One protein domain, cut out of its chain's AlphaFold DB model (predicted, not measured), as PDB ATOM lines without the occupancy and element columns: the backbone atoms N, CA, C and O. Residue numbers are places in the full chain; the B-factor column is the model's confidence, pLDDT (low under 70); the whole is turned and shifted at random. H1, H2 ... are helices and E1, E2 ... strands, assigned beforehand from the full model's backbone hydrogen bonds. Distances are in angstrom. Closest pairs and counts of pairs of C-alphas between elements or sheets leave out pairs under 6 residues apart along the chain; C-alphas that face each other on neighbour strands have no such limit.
ATOM      1  N   ALA A   3     -38.624 -23.632 -19.642       93.81
ATOM      2  CA  ALA A   3     -38.183 -22.469 -20.400       93.81
ATOM      3  C   ALA A   3     -39.058 -21.283 -19.987       93.81
ATOM      4  O   ALA A   3     -40.247 -21.477 -19.741       93.81
ATOM      5  N   SER A   4     -38.488 -20.079 -19.891       91.06
ATOM      6  CA  SER A   4     -39.256 -18.894 -19.484       91.06
ATOM      7  C   SER A   4     -40.466 -18.665 -20.388       91.06
ATOM      8  O   SER A   4     -41.562 -18.455 -19.883       91.06
ATOM      9  N   ASP A   5     -40.261 -18.797 -21.699       89.94
ATOM     10  CA  ASP A   5     -41.263 -18.506 -22.716       89.94
ATOM     11  C   ASP A   5     -41.260 -19.572 -23.818       89.94
ATOM     12  O   ASP A   5     -40.256 -20.265 -24.045       89.94
ATOM     13  N   SER A   6     -42.378 -19.670 -24.537       86.44
ATOM     14  CA  SER A   6     -42.450 -20.432 -25.786       86.44
ATOM     15  C   SER A   6     -41.511 -19.855 -26.858       86.44
ATOM     16  O   SER A   6     -41.160 -18.673 -26.849       86.44
ATOM     17  N   PHE A   7     -41.093 -20.681 -27.819       84.44
ATOM     18  CA  PHE A   7     -40.254 -20.218 -28.930       84.44
ATOM     19  C   PHE A   7     -40.848 -20.573 -30.290       84.44
ATOM     20  O   PHE A   7     -41.550 -21.572 -30.455       84.44
ATOM     21  N   ALA A   8     -40.549 -19.746 -31.292       82.62
ATOM     22  CA  ALA A   8     -41.005 -19.964 -32.657       82.62
ATOM     23  C   ALA A   8     -40.074 -20.934 -33.401       82.62
ATOM     24  O   ALA A   8     -38.863 -20.719 -33.498       82.62
ATOM     25  N   LYS A   9     -40.648 -21.979 -33.999       77.75
ATOM     26  CA  LYS A   9     -39.945 -22.948 -34.847       77.75
ATOM     27  C   LYS A   9     -40.785 -23.224 -36.088       77.75
ATOM     28  O   LYS A   9     -41.917 -23.681 -35.992       77.75
ATOM     29  N   LYS A  10     -40.231 -22.949 -37.276       71.88
ATOM     30  CA  LYS A  10     -40.904 -23.173 -38.577       71.88
ATOM     31  C   LYS A  10     -42.323 -22.566 -38.656       71.88
ATOM     32  O   LYS A  10     -43.230 -23.189 -39.195       71.88
ATOM     33  N   GLY A  11     -42.514 -21.365 -38.103       69.44
ATOM     34  CA  GLY A  11     -43.804 -20.662 -38.128       69.44
ATOM     35  C   GLY A  11     -44.849 -21.169 -37.127       69.44
ATOM     36  O   GLY A  11     -45.986 -20.715 -37.179       69.44
ATOM     37  N   ARG A  12     -44.482 -22.081 -36.218       72.81
ATOM     38  CA  ARG A  12     -45.323 -22.539 -35.103       72.81
ATOM     39  C   ARG A  12     -44.681 -22.181 -33.766       72.81
ATOM     40  O   ARG A  12     -43.453 -22.115 -33.681       72.81
ATOM     41  N   TYR A  13     -45.502 -21.966 -32.744       81.75
ATOM     42  CA  TYR A  13     -45.035 -21.843 -31.365       81.75
ATOM     43  C   TYR A  13     -44.857 -23.233 -30.760       81.75
ATOM     44  O   TYR A  13     -45.707 -24.103 -30.932       81.75
ATOM     45  N   VAL A  14     -43.732 -23.439 -30.084       86.50
ATOM     46  CA  VAL A  14     -43.396 -24.687 -29.401       86.50
ATOM     47  C   VAL A  14     -43.623 -24.479 -27.906       86.50
ATOM     48  O   VAL A  14     -42.937 -23.661 -27.290       86.50
ATOM     49  N   LEU A  15     -44.608 -25.188 -27.348       92.12
ATOM     50  CA  LEU A  15     -44.996 -25.110 -25.931       92.12
ATOM     51  C   LEU A  15     -44.265 -26.142 -25.062       92.12
ATOM     52  O   LEU A  15     -44.106 -25.944 -23.859       92.12
ATOM     53  N   GLY A  16     -43.790 -27.221 -25.678       92.81
ATOM     54  CA  GLY A  16     -42.980 -28.253 -25.054       92.81
ATOM     55  C   GLY A  16     -41.981 -28.841 -26.048       92.81
ATOM     56  O   GLY A  16     -42.122 -28.684 -27.260       92.81
ATOM     57  N   GLN A  17     -40.907 -29.437 -25.535       92.88
ATOM     58  CA  GLN A  17     -39.955 -30.173 -26.358       92.88
ATOM     59  C   GLN A  17     -39.319 -31.323 -25.572       92.88
ATOM     60  O   GLN A  17     -38.625 -31.095 -24.573       92.88
ATOM     61  N   ALA A  18     -39.503 -32.547 -26.059       93.25
ATOM     62  CA  ALA A  18     -38.754 -33.730 -25.655       93.25
ATOM     63  C   ALA A  18     -37.462 -33.890 -26.474       93.25
ATOM     64  O   ALA A  18     -37.472 -33.908 -27.706       93.25
ATOM     65  N   GLU A  19     -36.325 -34.043 -25.792       93.25
ATOM     66  CA  GLU A  19     -35.014 -34.186 -26.430       93.25
ATOM     67  C   GLU A  19     -34.166 -35.267 -25.766       93.25
ATOM     68  O   GLU A  19     -34.150 -35.416 -24.543       93.25
ATOM     69  N   GLN A  20     -33.389 -35.990 -26.572       93.75
ATOM     70  CA  GLN A  20     -32.333 -36.857 -26.069       93.75
ATOM     71  C   GLN A  20     -31.124 -36.006 -25.680       93.75
ATOM     72  O   GLN A  20     -30.649 -35.180 -26.463       93.75
ATOM     73  N   VAL A  21     -30.587 -36.230 -24.481       92.62
ATOM     74  CA  VAL A  21     -29.439 -35.467 -23.986       92.62
ATOM     75  C   VAL A  21     -28.203 -35.801 -24.811       92.62
ATOM     76  O   VAL A  21     -27.710 -36.928 -24.811       92.62
ATOM     77  N   MET A  22     -27.696 -34.791 -25.513       87.81
ATOM     78  CA  MET A  22     -26.570 -34.903 -26.436       87.81
ATOM     79  C   MET A  22     -25.529 -33.834 -26.104       87.81
ATOM     80  O   MET A  22     -25.623 -32.686 -26.536       87.81
ATOM     81  N   LEU A  23     -24.501 -34.212 -25.343       88.06
ATOM     82  CA  LEU A  23     -23.408 -33.315 -24.959       88.06
ATOM     83  C   LEU A  23     -22.365 -33.224 -26.079       88.06
ATOM     84  O   LEU A  23     -21.325 -33.883 -26.048       88.06
ATOM     85  N   ARG A  24     -22.655 -32.408 -27.096       85.62
ATOM     86  CA  ARG A  24     -21.782 -32.181 -28.262       85.62
ATOM     87  C   ARG A  24     -20.700 -31.130 -27.978       85.62
ATOM     88  O   ARG A  24     -20.561 -30.156 -28.708       85.62
ATOM     89  N   ALA A  25     -19.950 -31.328 -26.899       89.25
ATOM     90  CA  ALA A  25     -18.840 -30.471 -26.496       89.25
ATOM     91  C   ALA A  25     -17.646 -31.316 -26.027       89.25
ATOM     92  O   ALA A  25     -17.800 -32.485 -25.670       89.25
ATOM     93  N   GLY A  26     -16.450 -30.723 -26.024       93.00
ATOM     94  CA  GLY A  26     -15.218 -31.346 -25.534       93.00
ATOM     95  C   GLY A  26     -14.654 -30.647 -24.295       93.00
ATOM     96  O   GLY A  26     -15.056 -29.533 -23.951       93.00
ATOM     97  N   GLY A  27     -13.703 -31.302 -23.626       94.75
ATOM     98  CA  GLY A  27     -12.936 -30.722 -22.519       94.75
ATOM     99  C   GLY A  27     -13.807 -30.116 -21.412       94.75
ATOM    100  O   GLY A  27     -14.800 -30.702 -20.983       94.75
ATOM    101  N   TRP A  28     -13.445 -28.915 -20.956       94.44
ATOM    102  CA  TRP A  28     -14.128 -28.230 -19.852       94.44
ATOM    103  C   TRP A  28     -15.570 -27.819 -20.163       94.44
ATOM    104  O   TRP A  28     -16.370 -27.658 -19.245       94.44
ATOM    105  N   GLN A  29     -15.936 -27.646 -21.436       93.50
ATOM    106  CA  GLN A  29     -17.326 -27.349 -21.792       93.50
ATOM    107  C   GLN A  29     -18.226 -28.546 -21.490       93.50
ATOM    108  O   GLN A  29     -19.244 -28.373 -20.827       93.50
ATOM    109  N   LYS A  30     -17.803 -29.756 -21.877       94.38
ATOM    110  CA  LYS A  30     -18.521 -30.990 -21.549       94.38
ATOM    111  C   LYS A  30     -18.615 -31.203 -20.040       94.38
ATOM    112  O   LYS A  30     -19.714 -31.387 -19.537       94.38
ATOM    113  N   ALA A  31     -17.493 -31.091 -19.324       93.88
ATOM    114  CA  ALA A  31     -17.458 -31.305 -17.877       93.88
ATOM    115  C   ALA A  31     -18.415 -30.367 -17.115       93.88
ATOM    116  O   ALA A  31     -19.124 -30.810 -16.217       93.88
ATOM    117  N   ARG A  32     -18.495 -29.086 -17.511       95.44
ATOM    118  CA  ARG A  32     -19.448 -28.133 -16.913       95.44
ATOM    119  C   ARG A  32     -20.903 -28.496 -17.200       95.44
ATOM    120  O   ARG A  32     -21.732 -28.385 -16.305       95.44
ATOM    121  N   MET A  33     -21.217 -28.945 -18.418       93.94
ATOM    122  CA  MET A  33     -22.573 -29.400 -18.750       93.94
ATOM    123  C   MET A  33     -22.950 -30.664 -17.964       93.94
ATOM    124  O   MET A  33     -24.068 -30.763 -17.471       93.94
ATOM    125  N   GLU A  34     -22.026 -31.618 -17.812       94.44
ATOM    126  CA  GLU A  34     -22.243 -32.833 -17.013       94.44
ATOM    127  C   GLU A  34     -22.481 -32.497 -15.539       94.44
ATOM    128  O   GLU A  34     -23.459 -32.969 -14.958       94.44
ATOM    129  N   GLN A  35     -21.643 -31.634 -14.953       95.81
ATOM    130  CA  GLN A  35     -21.818 -31.158 -13.581       95.81
ATOM    131  C   GLN A  35     -23.189 -30.500 -13.390       95.81
ATOM    132  O   GLN A  35     -23.900 -30.849 -12.453       95.81
ATOM    133  N   GLN A  36     -23.595 -29.611 -14.299       94.50
ATOM    134  CA  GLN A  36     -24.889 -28.935 -14.224       94.50
ATOM    135  C   GLN A  36     -26.065 -29.926 -14.247       94.50
ATOM    136  O   GLN A  36     -27.009 -29.790 -13.472       94.50
ATOM    137  N   MET A  37     -25.998 -30.968 -15.083       95.38
ATOM    138  CA  MET A  37     -27.023 -32.019 -15.101       95.38
ATOM    139  C   MET A  37     -27.059 -32.807 -13.788       95.38
ATOM    140  O   MET A  37     -28.142 -33.111 -13.286       95.38
ATOM    141  N   HIS A  38     -25.899 -33.108 -13.202       96.00
ATOM    142  CA  HIS A  38     -25.825 -33.745 -11.888       96.00
ATOM    143  C   HIS A  38     -26.390 -32.864 -10.772       96.00
ATOM    144  O   HIS A  38     -27.101 -33.378  -9.914       96.00
ATOM    145  N   GLU A  39     -26.127 -31.560 -10.788       96.62
ATOM    146  CA  GLU A  39     -26.676 -30.622  -9.804       96.62
ATOM    147  C   GLU A  39     -28.201 -30.517  -9.906       96.62
ATOM    148  O   GLU A  39     -28.888 -30.490  -8.888       96.62
ATOM    149  N   TRP A  40     -28.749 -30.515 -11.124       94.38
ATOM    150  CA  TRP A  40     -30.195 -30.424 -11.335       94.38
ATOM    151  C   TRP A  40     -30.949 -31.732 -11.089       94.38
ATOM    152  O   TRP A  40     -32.065 -31.703 -10.574       94.38
ATOM    153  N   PHE A  41     -30.378 -32.878 -11.472       95.00
ATOM    154  CA  PHE A  41     -31.109 -34.151 -11.537       95.00
ATOM    155  C   PHE A  41     -30.476 -35.290 -10.727       95.00
ATOM    156  O   PHE A  41     -30.984 -36.412 -10.748       95.00
ATOM    157  N   GLY A  42     -29.335 -35.064 -10.071       96.62
ATOM    158  CA  GLY A  42     -28.541 -36.100  -9.397       96.62
ATOM    159  C   GLY A  42     -27.843 -37.084 -10.347       96.62
ATOM    160  O   GLY A  42     -27.054 -37.923  -9.916       96.62
ATOM    161  N   ARG A  43     -28.109 -36.999 -11.655       95.19
ATOM    162  CA  ARG A  43     -27.576 -37.858 -12.721       95.19
ATOM    163  C   ARG A  43     -27.636 -37.123 -14.054       95.19
ATOM    164  O   ARG A  43     -28.370 -36.153 -14.181       95.19
ATOM    165  N   ILE A  44     -26.972 -37.649 -15.077       95.06
ATOM    166  CA  ILE A  44     -27.203 -37.209 -16.457       95.06
ATOM    167  C   ILE A  44     -28.427 -37.970 -16.993       95.06
ATOM    168  O   ILE A  44     -28.354 -39.193 -17.155       95.06
ATOM    169  N   PRO A  45     -29.578 -37.310 -17.220       94.56
ATOM    170  CA  PRO A  45     -30.743 -37.985 -17.773       94.56
ATOM    171  C   PRO A  45     -30.497 -38.378 -19.239       94.56
ATOM    172  O   PRO A  45     -29.730 -37.732 -19.944       94.56
ATOM    173  N   LYS A  46     -31.160 -39.443 -19.714       93.25
ATOM    174  CA  LYS A  46     -31.111 -39.830 -21.139       93.25
ATOM    175  C   LYS A  46     -31.939 -38.886 -22.015       93.25
ATOM    176  O   LYS A  46     -31.551 -38.615 -23.146       93.25
ATOM    177  N   PHE A  47     -33.052 -38.391 -21.476       94.81
ATOM    178  CA  PHE A  47     -33.981 -37.485 -22.142       94.81
ATOM    179  C   PHE A  47     -34.377 -36.355 -21.196       94.81
ATOM    180  O   PHE A  47     -34.426 -36.555 -19.980       94.81
ATOM    181  N   ILE A  48     -34.672 -35.188 -21.755       95.31
ATOM    182  CA  ILE A  48     -35.205 -34.029 -21.042       95.31
ATOM    183  C   ILE A  48     -36.449 -33.560 -21.789       95.31
ATOM    184  O   ILE A  48     -36.417 -33.402 -23.003       95.31
ATOM    185  N   ILE A  49     -37.524 -33.321 -21.041       95.44
ATOM    186  CA  ILE A  49     -38.697 -32.588 -21.519       95.44
ATOM    187  C   ILE A  49     -38.596 -31.169 -20.976       95.44
ATOM    188  O   ILE A  49     -38.397 -30.986 -19.768       95.44
ATOM    189  N   THR A  50     -38.726 -30.176 -21.846       95.50
ATOM    190  CA  THR A  50     -38.751 -28.757 -21.482       95.50
ATOM    191  C   THR A  50     -40.105 -28.168 -21.833       95.50
ATOM    192  O   THR A  50     -40.553 -28.354 -22.954       95.50
ATOM    193  N   LEU A  51     -40.745 -27.471 -20.893       96.31
ATOM    194  CA  LEU A  51     -42.063 -26.856 -21.069       96.31
ATOM    195  C   LEU A  51     -41.972 -25.335 -20.936       96.31
ATOM    196  O   LEU A  51     -41.179 -24.828 -20.138       96.31
ATOM    197  N   ALA A  52     -42.798 -24.627 -21.698       96.31
ATOM    198  CA  ALA A  52     -42.920 -23.177 -21.675       96.31
ATOM    199  C   ALA A  52     -43.694 -22.723 -20.421       96.31
ATOM    200  O   ALA A  52     -44.862 -23.077 -20.231       96.31
ATOM    201  N   ALA A  53     -43.021 -22.001 -19.524       95.69
ATOM    202  CA  ALA A  53     -43.560 -21.621 -18.221       95.69
ATOM    203  C   ALA A  53     -44.652 -20.547 -18.328       95.69
ATOM    204  O   ALA A  53     -45.645 -20.620 -17.604       95.69
ATOM    205  N   ASP A  54     -44.498 -19.594 -19.250       94.50
ATOM    206  CA  ASP A  54     -45.515 -18.600 -19.614       94.50
ATOM    207  C   ASP A  54     -46.868 -19.258 -19.920       94.50
ATOM    208  O   ASP A  54     -47.879 -18.885 -19.324       94.50
ATOM    209  N   TYR A  55     -46.876 -20.290 -20.764       94.31
ATOM    210  CA  TYR A  55     -48.073 -21.051 -21.104       94.31
ATOM    211  C   TYR A  55     -48.568 -21.895 -19.927       94.31
ATOM    212  O   TYR A  55     -49.738 -21.808 -19.557       94.31
ATOM    213  N   CYS A  56     -47.680 -22.668 -19.291       95.88
ATOM    214  CA  CYS A  56     -48.060 -23.576 -18.202       95.88
ATOM    215  C   CYS A  56     -48.584 -22.850 -16.953       95.88
ATOM    216  O   CYS A  56     -49.258 -23.457 -16.131       95.88
ATOM    217  N   SER A  57     -48.276 -21.559 -16.797       95.62
ATOM    218  CA  SER A  57     -48.819 -20.725 -15.718       95.62
ATOM    219  C   SER A  57     -50.250 -20.232 -15.966       95.62
ATOM    220  O   SER A  57     -50.887 -19.730 -15.041       95.62
ATOM    221  N   GLN A  58     -50.742 -20.348 -17.202       95.69
ATOM    222  CA  GLN A  58     -52.026 -19.797 -17.646       95.69
ATOM    223  C   GLN A  58     -53.003 -20.869 -18.134       95.69
ATOM    224  O   GLN A  58     -54.210 -20.630 -18.125       95.69
ATOM    225  N   CYS A  59     -52.500 -22.017 -18.594       93.94
ATOM    226  CA  CYS A  59     -53.340 -23.093 -19.094       93.94
ATOM    227  C   CYS A  59     -54.080 -23.820 -17.963       93.94
ATOM    228  O   CYS A  59     -53.707 -23.769 -16.789       93.94
ATOM    229  N   SER A  60     -55.169 -24.490 -18.324       94.94
ATOM    230  CA  SER A  60     -55.902 -25.363 -17.414       94.94
ATOM    231  C   SER A  60     -55.108 -26.632 -17.086       94.94
ATOM    232  O   SER A  60     -54.271 -27.076 -17.872       94.94
ATOM    233  N   ASP A  61     -55.441 -27.287 -15.972       94.56
ATOM    234  CA  ASP A  61     -54.846 -28.581 -15.600       94.56
ATOM    235  C   ASP A  61     -54.978 -29.625 -16.724       94.56
ATOM    236  O   ASP A  61     -54.073 -30.425 -16.948       94.56
ATOM    237  N   LEU A  62     -56.091 -29.592 -17.467       91.19
ATOM    238  CA  LEU A  62     -56.337 -30.494 -18.593       91.19
ATOM    239  C   LEU A  62     -55.360 -30.239 -19.748       91.19
ATOM    240  O   LEU A  62     -54.776 -31.181 -20.280       91.19
ATOM    241  N   GLU A  63     -55.160 -28.975 -20.117       90.81
ATOM    242  CA  GLU A  63     -54.198 -28.583 -21.151       90.81
ATOM    243  C   GLU A  63     -52.760 -28.889 -20.724       90.81
ATOM    244  O   GLU A  63     -51.968 -29.380 -21.527       90.81
ATOM    245  N   PHE A  64     -52.431 -28.662 -19.450       93.62
ATOM    246  CA  PHE A  64     -51.129 -29.012 -18.895       93.62
ATOM    247  C   PHE A  64     -50.870 -30.522 -18.973       93.62
ATOM    248  O   PHE A  64     -49.823 -30.943 -19.467       93.62
ATOM    249  N   CYS A  65     -51.827 -31.352 -18.546       94.00
ATOM    250  CA  CYS A  65     -51.723 -32.806 -18.654       94.00
ATOM    251  C   CYS A  65     -51.601 -33.267 -20.112       94.00
ATOM    252  O   CYS A  65     -50.750 -34.106 -20.411       94.00
ATOM    253  N   ALA A  66     -52.394 -32.692 -21.020       90.94
ATOM    254  CA  ALA A  66     -52.312 -32.993 -22.445       90.94
ATOM    255  C   ALA A  66     -50.928 -32.658 -23.023       90.94
ATOM    256  O   ALA A  66     -50.370 -33.471 -23.759       90.94
ATOM    257  N   LEU A  67     -50.342 -31.513 -22.649       91.44
ATOM    258  CA  LEU A  67     -48.998 -31.111 -23.070       91.44
ATOM    259  C   LEU A  67     -47.920 -32.050 -22.514       91.44
ATOM    260  O   LEU A  67     -47.059 -32.510 -23.258       91.44
ATOM    261  N   VAL A  68     -47.969 -32.379 -21.220       93.50
ATOM    262  CA  VAL A  68     -47.009 -33.312 -20.607       93.50
ATOM    263  C   VAL A  68     -47.058 -34.672 -21.295       93.50
ATOM    264  O   VAL A  68     -46.015 -35.250 -21.599       93.50
ATOM    265  N   GLU A  69     -48.256 -35.191 -21.551       91.00
ATOM    266  CA  GLU A  69     -48.406 -36.474 -22.226       91.00
ATOM    267  C   GLU A  69     -47.990 -36.427 -23.690       91.00
ATOM    268  O   GLU A  69     -47.370 -37.380 -24.155       91.00
ATOM    269  N   HIS A  70     -48.269 -35.330 -24.395       89.31
ATOM    270  CA  HIS A  70     -47.775 -35.105 -25.752       89.31
ATOM    271  C   HIS A  70     -46.245 -35.231 -25.812       89.31
ATOM    272  O   HIS A  70     -45.723 -36.023 -26.592       89.31
ATOM    273  N   GLU A  71     -45.522 -34.548 -24.920       91.94
ATOM    274  CA  GLU A  71     -44.058 -34.635 -24.885       91.94
ATOM    275  C   GLU A  71     -43.546 -36.019 -24.467       91.94
ATOM    276  O   GLU A  71     -42.494 -36.467 -24.924       91.94
ATOM    277  N   LEU A  72     -44.272 -36.724 -23.595       91.56
ATOM    278  CA  LEU A  72     -43.926 -38.099 -23.230       91.56
ATOM    279  C   LEU A  72     -44.094 -39.064 -24.408       91.56
ATOM    280  O   LEU A  72     -43.302 -39.998 -24.527       91.56
ATOM    281  N   TYR A  73     -45.081 -38.836 -25.277       88.88
ATOM    282  CA  TYR A  73     -45.319 -39.670 -26.453       88.88
ATOM    283  C   TYR A  73     -44.177 -39.631 -27.469       88.88
ATOM    284  O   TYR A  73     -43.923 -40.644 -28.117       88.88
ATOM    285  N   HIS A  74     -43.405 -38.545 -27.507       88.81
ATOM    286  CA  HIS A  74     -42.188 -38.474 -28.313       88.81
ATOM    287  C   HIS A  74     -41.086 -39.439 -27.868       88.81
ATOM    288  O   HIS A  74     -40.111 -39.614 -28.595       88.81
ATOM    289  N   ILE A  75     -41.194 -40.075 -26.697       91.94
ATOM    290  CA  ILE A  75     -40.223 -41.056 -26.208       91.94
ATOM    291  C   ILE A  75     -40.827 -42.458 -26.326       91.94
ATOM    292  O   ILE A  75     -41.569 -42.909 -25.455       91.94
ATOM    293  N   ALA A  76     -40.442 -43.188 -27.371       90.69
ATOM    294  CA  ALA A  76     -40.904 -44.552 -27.606       90.69
ATOM    295  C   ALA A  76     -39.781 -45.578 -27.442       90.69
ATOM    296  O   ALA A  76     -38.590 -45.257 -27.474       90.69
ATOM    297  N   GLN A  77     -40.153 -46.849 -27.298       92.88
ATOM    298  CA  GLN A  77     -39.197 -47.939 -27.440       92.88
ATOM    299  C   GLN A  77     -38.882 -48.141 -28.925       92.88
ATOM    300  O   GLN A  77     -39.781 -48.301 -29.744       92.88
ATOM    301  N   ALA A  78     -37.597 -48.154 -29.272       92.38
ATOM    302  CA  ALA A  78     -37.139 -48.497 -30.607       92.38
ATOM    303  C   ALA A  78     -37.548 -49.933 -30.951       92.38
ATOM    304  O   ALA A  78     -37.518 -50.812 -30.088       92.38
ATOM    305  N   THR A  79     -37.857 -50.187 -32.216       93.06
ATOM    306  CA  THR A  79     -38.066 -51.540 -32.732       93.06
ATOM    307  C   THR A  79     -36.788 -52.087 -33.365       93.06
ATOM    308  O   THR A  79     -35.866 -51.339 -33.707       93.06
ATOM    309  N   ASP A  80     -36.685 -53.408 -33.463       92.00
ATOM    310  CA  ASP A  80     -35.683 -54.064 -34.296       92.00
ATOM    311  C   ASP A  80     -36.120 -54.121 -35.772       92.00
ATOM    312  O   ASP A  80     -37.171 -53.596 -36.150       92.00
ATOM    313  N   ASP A  81     -35.302 -54.764 -36.606       91.06
ATOM    314  CA  ASP A  81     -35.539 -54.889 -38.050       91.06
ATOM    315  C   ASP A  81     -36.787 -55.728 -38.391       91.06
ATOM    316  O   ASP A  81     -37.223 -55.753 -39.542       91.06
ATOM    317  N   PHE A  82     -37.379 -56.404 -37.402       92.50
ATOM    318  CA  PHE A  82     -38.592 -57.212 -37.530       92.50
ATOM    319  C   PHE A  82     -39.812 -56.552 -36.867       92.50
ATOM    320  O   PHE A  82     -40.887 -57.151 -36.831       92.50
ATOM    321  N   GLY A  83     -39.667 -55.327 -36.347       89.44
ATOM    322  CA  GLY A  83     -40.739 -54.588 -35.680       89.44
ATOM    323  C   GLY A  83     -40.968 -54.979 -34.215       89.44
ATOM    324  O   GLY A  83     -41.902 -54.472 -33.598       89.44
ATOM    325  N   ALA A  84     -40.141 -55.849 -33.628       93.00
ATOM    326  CA  ALA A  84     -40.263 -56.214 -32.219       93.00
ATOM    327  C   ALA A  84     -39.602 -55.161 -31.306       93.00
ATOM    328  O   ALA A  84     -38.620 -54.529 -31.708       93.00
ATOM    329  N   PRO A  85     -40.086 -54.964 -30.063       94.69
ATOM    330  CA  PRO A  85     -39.479 -54.019 -29.130       94.69
ATOM    331  C   PRO A  85     -38.007 -54.352 -28.853       94.69
ATOM    332  O   PRO A  85     -37.660 -55.461 -28.444       94.69
ATOM    333  N   LYS A  86     -37.122 -53.375 -29.056       96.00
ATOM    334  CA  LYS A  86     -35.671 -53.549 -28.955       96.00
ATOM    335  C   LYS A  86     -35.193 -53.414 -27.515       96.00
ATOM    336  O   LYS A  86     -35.529 -52.453 -26.817       96.00
ATOM    337  N   PHE A  87     -34.327 -54.333 -27.098       95.38
ATOM    338  CA  PHE A  87     -33.677 -54.324 -25.788       95.38
ATOM    339  C   PHE A  87     -32.156 -54.257 -25.936       95.38
ATOM    340  O   PHE A  87     -31.573 -54.778 -26.890       95.38
ATOM    341  N   ASN A  88     -31.498 -53.593 -24.990       93.00
ATOM    342  CA  ASN A  88     -30.047 -53.567 -24.914       93.00
ATOM    343  C   ASN A  88     -29.543 -54.940 -24.436       93.00
ATOM    344  O   ASN A  88     -29.977 -55.432 -23.398       93.00
ATOM    345  N   LYS A  89     -28.617 -55.551 -25.185       92.50
ATOM    346  CA  LYS A  89     -28.113 -56.908 -24.907       92.50
ATOM    347  C   LYS A  89     -27.314 -57.018 -23.604       92.50
ATOM    348  O   LYS A  89     -27.276 -58.091 -23.018       92.50
ATOM    349  N   GLU A  90     -26.677 -55.934 -23.171       93.31
ATOM    350  CA  GLU A  90     -25.838 -55.902 -21.971       93.31
ATOM    351  C   GLU A  90     -26.661 -55.598 -20.717       93.31
ATOM    352  O   GLU A  90     -26.441 -56.198 -19.670       93.31
ATOM    353  N   THR A  91     -27.618 -54.669 -20.813       92.56
ATOM    354  CA  THR A  91     -28.384 -54.200 -19.646       92.56
ATOM    355  C   THR A  91     -29.776 -54.812 -19.524       92.56
ATOM    356  O   THR A  91     -30.409 -54.664 -18.482       92.56
ATOM    357  N   GLY A  92     -30.298 -55.435 -20.585       93.31
ATOM    358  CA  GLY A  92     -31.674 -55.937 -20.660       93.31
ATOM    359  C   GLY A  92     -32.750 -54.845 -20.692       93.31
ATOM    360  O   GLY A  92     -33.937 -55.157 -20.703       93.31
ATOM    361  N   GLN A  93     -32.374 -53.563 -20.698       92.81
ATOM    362  CA  GLN A  93     -33.326 -52.450 -20.676       92.81
ATOM    363  C   GLN A  93     -33.881 -52.139 -22.075       92.81
ATOM    364  O   GLN A  93     -33.156 -52.309 -23.062       92.81
ATOM    365  N   PRO A  94     -35.119 -51.614 -22.178       93.75
ATOM    366  CA  PRO A  94     -35.650 -51.067 -23.423       93.75
ATOM    367  C   PRO A  94     -34.704 -50.037 -24.044       93.75
ATOM    368  O   PRO A  94     -34.185 -49.148 -23.359       93.75
ATOM    369  N   VAL A  95     -34.487 -50.140 -25.354       93.69
ATOM    370  CA  VAL A  95     -33.813 -49.086 -26.113       93.69
ATOM    371  C   VAL A  95     -34.862 -48.042 -26.456       93.69
ATOM    372  O   VAL A  95     -35.784 -48.336 -27.201       93.69
ATOM    373  N   LEU A  96     -34.732 -46.840 -25.903       93.50
ATOM    374  CA  LEU A  96     -35.648 -45.735 -26.177       93.50
ATOM    375  C   LEU A  96     -35.121 -44.861 -27.321       93.50
ATOM    376  O   LEU A  96     -33.908 -44.694 -27.463       93.50
ATOM    377  N   THR A  97     -36.031 -44.291 -28.102       92.06
ATOM    378  CA  THR A  97     -35.763 -43.375 -29.214       92.06
ATOM    379  C   THR A  97     -36.739 -42.206 -29.187       92.06
ATOM    380  O   THR A  97     -37.809 -42.304 -28.586       92.06
ATOM    381  N   LEU A  98     -36.366 -41.110 -29.850       90.25
ATOM    382  CA  LEU A  98     -37.322 -40.062 -30.179       90.25
ATOM    383  C   LEU A  98     -38.146 -40.484 -31.395       90.25
ATOM    384  O   LEU A  98     -37.573 -40.874 -32.417       90.25
ATOM    385  N   CYS A  99     -39.461 -40.367 -31.279       84.94
ATOM    386  CA  CYS A  99     -40.389 -40.396 -32.398       84.94
ATOM    387  C   CYS A  99     -40.694 -38.957 -32.820       84.94
ATOM    388  O   CYS A  99     -40.742 -38.046 -31.994       84.94
ATOM    389  N   GLY A 100     -40.807 -38.730 -34.129       73.38
ATOM    390  CA  GLY A 100     -41.395 -37.480 -34.612       73.38
ATOM    391  C   GLY A 100     -42.904 -37.496 -34.381       73.38
ATOM    392  O   GLY A 100     -43.429 -38.547 -34.047       73.38
ATOM    393  N   HIS A 101     -43.574 -36.368 -34.639       66.56
ATOM    394  CA  HIS A 101     -45.036 -36.256 -34.568       66.56
ATOM    395  C   HIS A 101     -45.725 -37.369 -35.381       66.56
ATOM    396  O   HIS A 101     -45.895 -37.226 -36.594       66.56
ATOM    397  N   ASP A 102     -46.076 -38.474 -34.730       55.19
ATOM    398  CA  ASP A 102     -46.781 -39.600 -35.336       55.19
ATOM    399  C   ASP A 102     -48.271 -39.475 -35.010       55.19
ATOM    400  O   ASP A 102     -48.666 -38.987 -33.950       55.19
ATOM    401  N   VAL A 103     -49.128 -39.899 -35.934       54.84
ATOM    402  CA  VAL A 103     -50.589 -39.834 -35.795       54.84
ATOM    403  C   VAL A 103     -51.044 -40.563 -34.527       54.84
ATOM    404  O   VAL A 103     -51.979 -40.120 -33.859       54.84
ATOM    405  N   GLU A 104     -50.353 -41.640 -34.148       53.84
ATOM    406  CA  GLU A 104     -50.634 -42.396 -32.924       53.84
ATOM    407  C   GLU A 104     -50.462 -41.554 -31.647       53.84
ATOM    408  O   GLU A 104     -51.285 -41.680 -30.733       53.84
ATOM    409  N   GLU A 105     -49.492 -40.629 -31.613       56.50
ATOM    410  CA  GLU A 105     -49.246 -39.700 -30.495       56.50
ATOM    411  C   GLU A 105     -50.450 -38.766 -30.275       56.50
ATOM    412  O   GLU A 105     -50.830 -38.468 -29.139       56.50
ATOM    413  N   PHE A 106     -51.135 -38.382 -31.358       64.81
ATOM    414  CA  PHE A 106     -52.365 -37.592 -31.287       64.81
ATOM    415  C   PHE A 106     -53.556 -38.419 -30.804       64.81
ATOM    416  O   PHE A 106     -54.373 -37.917 -30.035       64.81
ATOM    417  N   THR A 107     -53.668 -39.697 -31.184       74.62
ATOM    418  CA  THR A 107     -54.836 -40.509 -30.793       74.62
ATOM    419  C   THR A 107     -54.947 -40.715 -29.282       74.62
ATOM    420  O   THR A 107     -56.056 -40.695 -28.742       74.62
ATOM    421  N   GLY A 108     -53.816 -40.893 -28.586       79.38
ATOM    422  CA  GLY A 108     -53.782 -41.089 -27.136       79.38
ATOM    423  C   GLY A 108     -54.237 -39.847 -26.372       79.38
ATOM    424  O   GLY A 108     -55.101 -39.946 -25.497       79.38
ATOM    425  N   VAL A 109     -53.704 -38.684 -26.758       83.12
ATOM    426  CA  VAL A 109     -54.070 -37.378 -26.192       83.12
ATOM    427  C   VAL A 109     -55.538 -37.065 -26.483       83.12
ATOM    428  O   VAL A 109     -56.297 -36.791 -25.557       83.12
ATOM    429  N   VAL A 110     -55.980 -37.210 -27.737       84.56
ATOM    430  CA  VAL A 110     -57.367 -36.932 -28.149       84.56
ATOM    431  C   VAL A 110     -58.364 -37.833 -27.422       84.56
ATOM    432  O   VAL A 110     -59.418 -37.370 -26.995       84.56
ATOM    433  N   ARG A 111     -58.038 -39.116 -27.225       84.94
ATOM    434  CA  ARG A 111     -58.914 -40.055 -26.509       84.94
ATOM    435  C   ARG A 111     -59.107 -39.678 -25.037       84.94
ATOM    436  O   ARG A 111     -60.180 -39.943 -24.502       84.94
ATOM    437  N   ARG A 112     -58.083 -39.128 -24.374       86.00
ATOM    438  CA  ARG A 112     -58.136 -38.789 -22.939       86.00
ATOM    439  C   ARG A 112     -58.618 -37.367 -22.671       86.00
ATOM    440  O   ARG A 112     -59.355 -37.164 -21.712       86.00
ATOM    441  N   TYR A 113     -58.226 -36.416 -23.513       87.94
ATOM    442  CA  TYR A 113     -58.412 -34.984 -23.266       87.94
ATOM    443  C   TYR A 113     -59.306 -34.286 -24.293       87.94
ATOM    444  O   TYR A 113     -59.667 -33.130 -24.101       87.94
ATOM    445  N   GLY A 114     -59.713 -34.988 -25.351       84.50
ATOM    446  CA  GLY A 114     -60.462 -34.409 -26.461       84.50
ATOM    447  C   GLY A 114     -59.561 -33.805 -27.538       84.50
ATOM    448  O   GLY A 114     -58.346 -33.678 -27.381       84.50
ATOM    449  N   ALA A 115     -60.166 -33.472 -28.678       83.12
ATOM    450  CA  ALA A 115     -59.461 -32.852 -29.791       83.12
ATOM    451  C   ALA A 115     -59.072 -31.408 -29.450       83.12
ATOM    452  O   ALA A 115     -59.902 -30.630 -28.978       83.12
TER     453      ALA A 115
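This is residues 3 to 115 of the 149 residues of the protein "PhageMetallopep domain-containing protein" of bioreactor metagenome (UniProt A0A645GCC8). A loose structure is built round a short two-stranded ribbon, E3 and E4, with the hairpin E1 and E2 and the short helix H2 at one end and the helix H1 off the other end. H3 packs on the ribbon with its residues 64 to 73, H4 packs on H3 away from the ribbon, and the small hairpin E5 and E6 follows H3, with the long loop of residues 78 to 95 reaching away from the ribbon; residues 8 to 13 stick out. The printed part has 113 residues, with four named helices and six named strands in the order E1 E2 E3 H1 E4 H2 H3 E5 E6 H4. The class is mixed, helices and strands, and the strands form three antiparallel sheets of two, E1 - E2, E3 - E4 and E5 - E6. The whole is loose, with a radius of gyration of the C-alphas of 16.6 A and spans of 43 by 40 by 28 A.

E3 is residues 16 to 20, 13.7 A long, and E4 is residues 47 to 52, 16.9 A long, beginning at C-alpha 47 (-33.981, -37.485, -22.142). H1, residues 27 to 41, is 21.5 A long and begins at (-12.936, -30.722, -22.519). H3, residues 61 to 73, is 18.2 A long, and H4, residues 103 to 113, is 15.5 A long and ends at (-58.412, -34.984, -23.266). The short elements are E1, residues 7 to 9; E2, residues 12 to 14; H2, residues 53 to 56; E5, residues 75 to 77; and E6, residues 96 to 98.

E3 and E4 are antiparallel at 163 degrees, with N 17 and O 50 at 2.8 A and N 19 and O 48 at 2.9 A within hydrogen-bond range. The closest C-alphas of E3 and H3 are those of Ala 18 and Glu 71, 5.4 A apart. H3 and H4 touch at a shallow tilt of 24 degrees, opposite ways, closest at the C-alphas of Tyr 73 and Glu 105, 5.6 A. H2 and H3 are close but not clearly touching, with the C-alphas of Cys 56 and Phe 64 at 6.3 A. E2 runs on into E3 at 67 degrees. In the hairpin E1 and E2, N 9 and O 12 are 2.8 A apart; in the hairpin E5 and E6, N 97 and O 76 are 2.8 A apart. The closest C-alphas of E3 and E6 are those of Gln 20 and Leu 98, 7.2 A apart. H1 touches no helix. In H1 and H3 every O i to N i+4 pair is within hydrogen-bond range, in H4 6 of 7, and H2 is too short for such a pair.

The two C-alphas farthest apart are those of Gly 27 and Gly 114, 47.8 A. The printed part has no cut. The link from E5 to E6, 18 residues, is long. Residue 11 and residues 101 to 106, of which 103 to 106 belong to H4, have a pLDDT under 70 in this model.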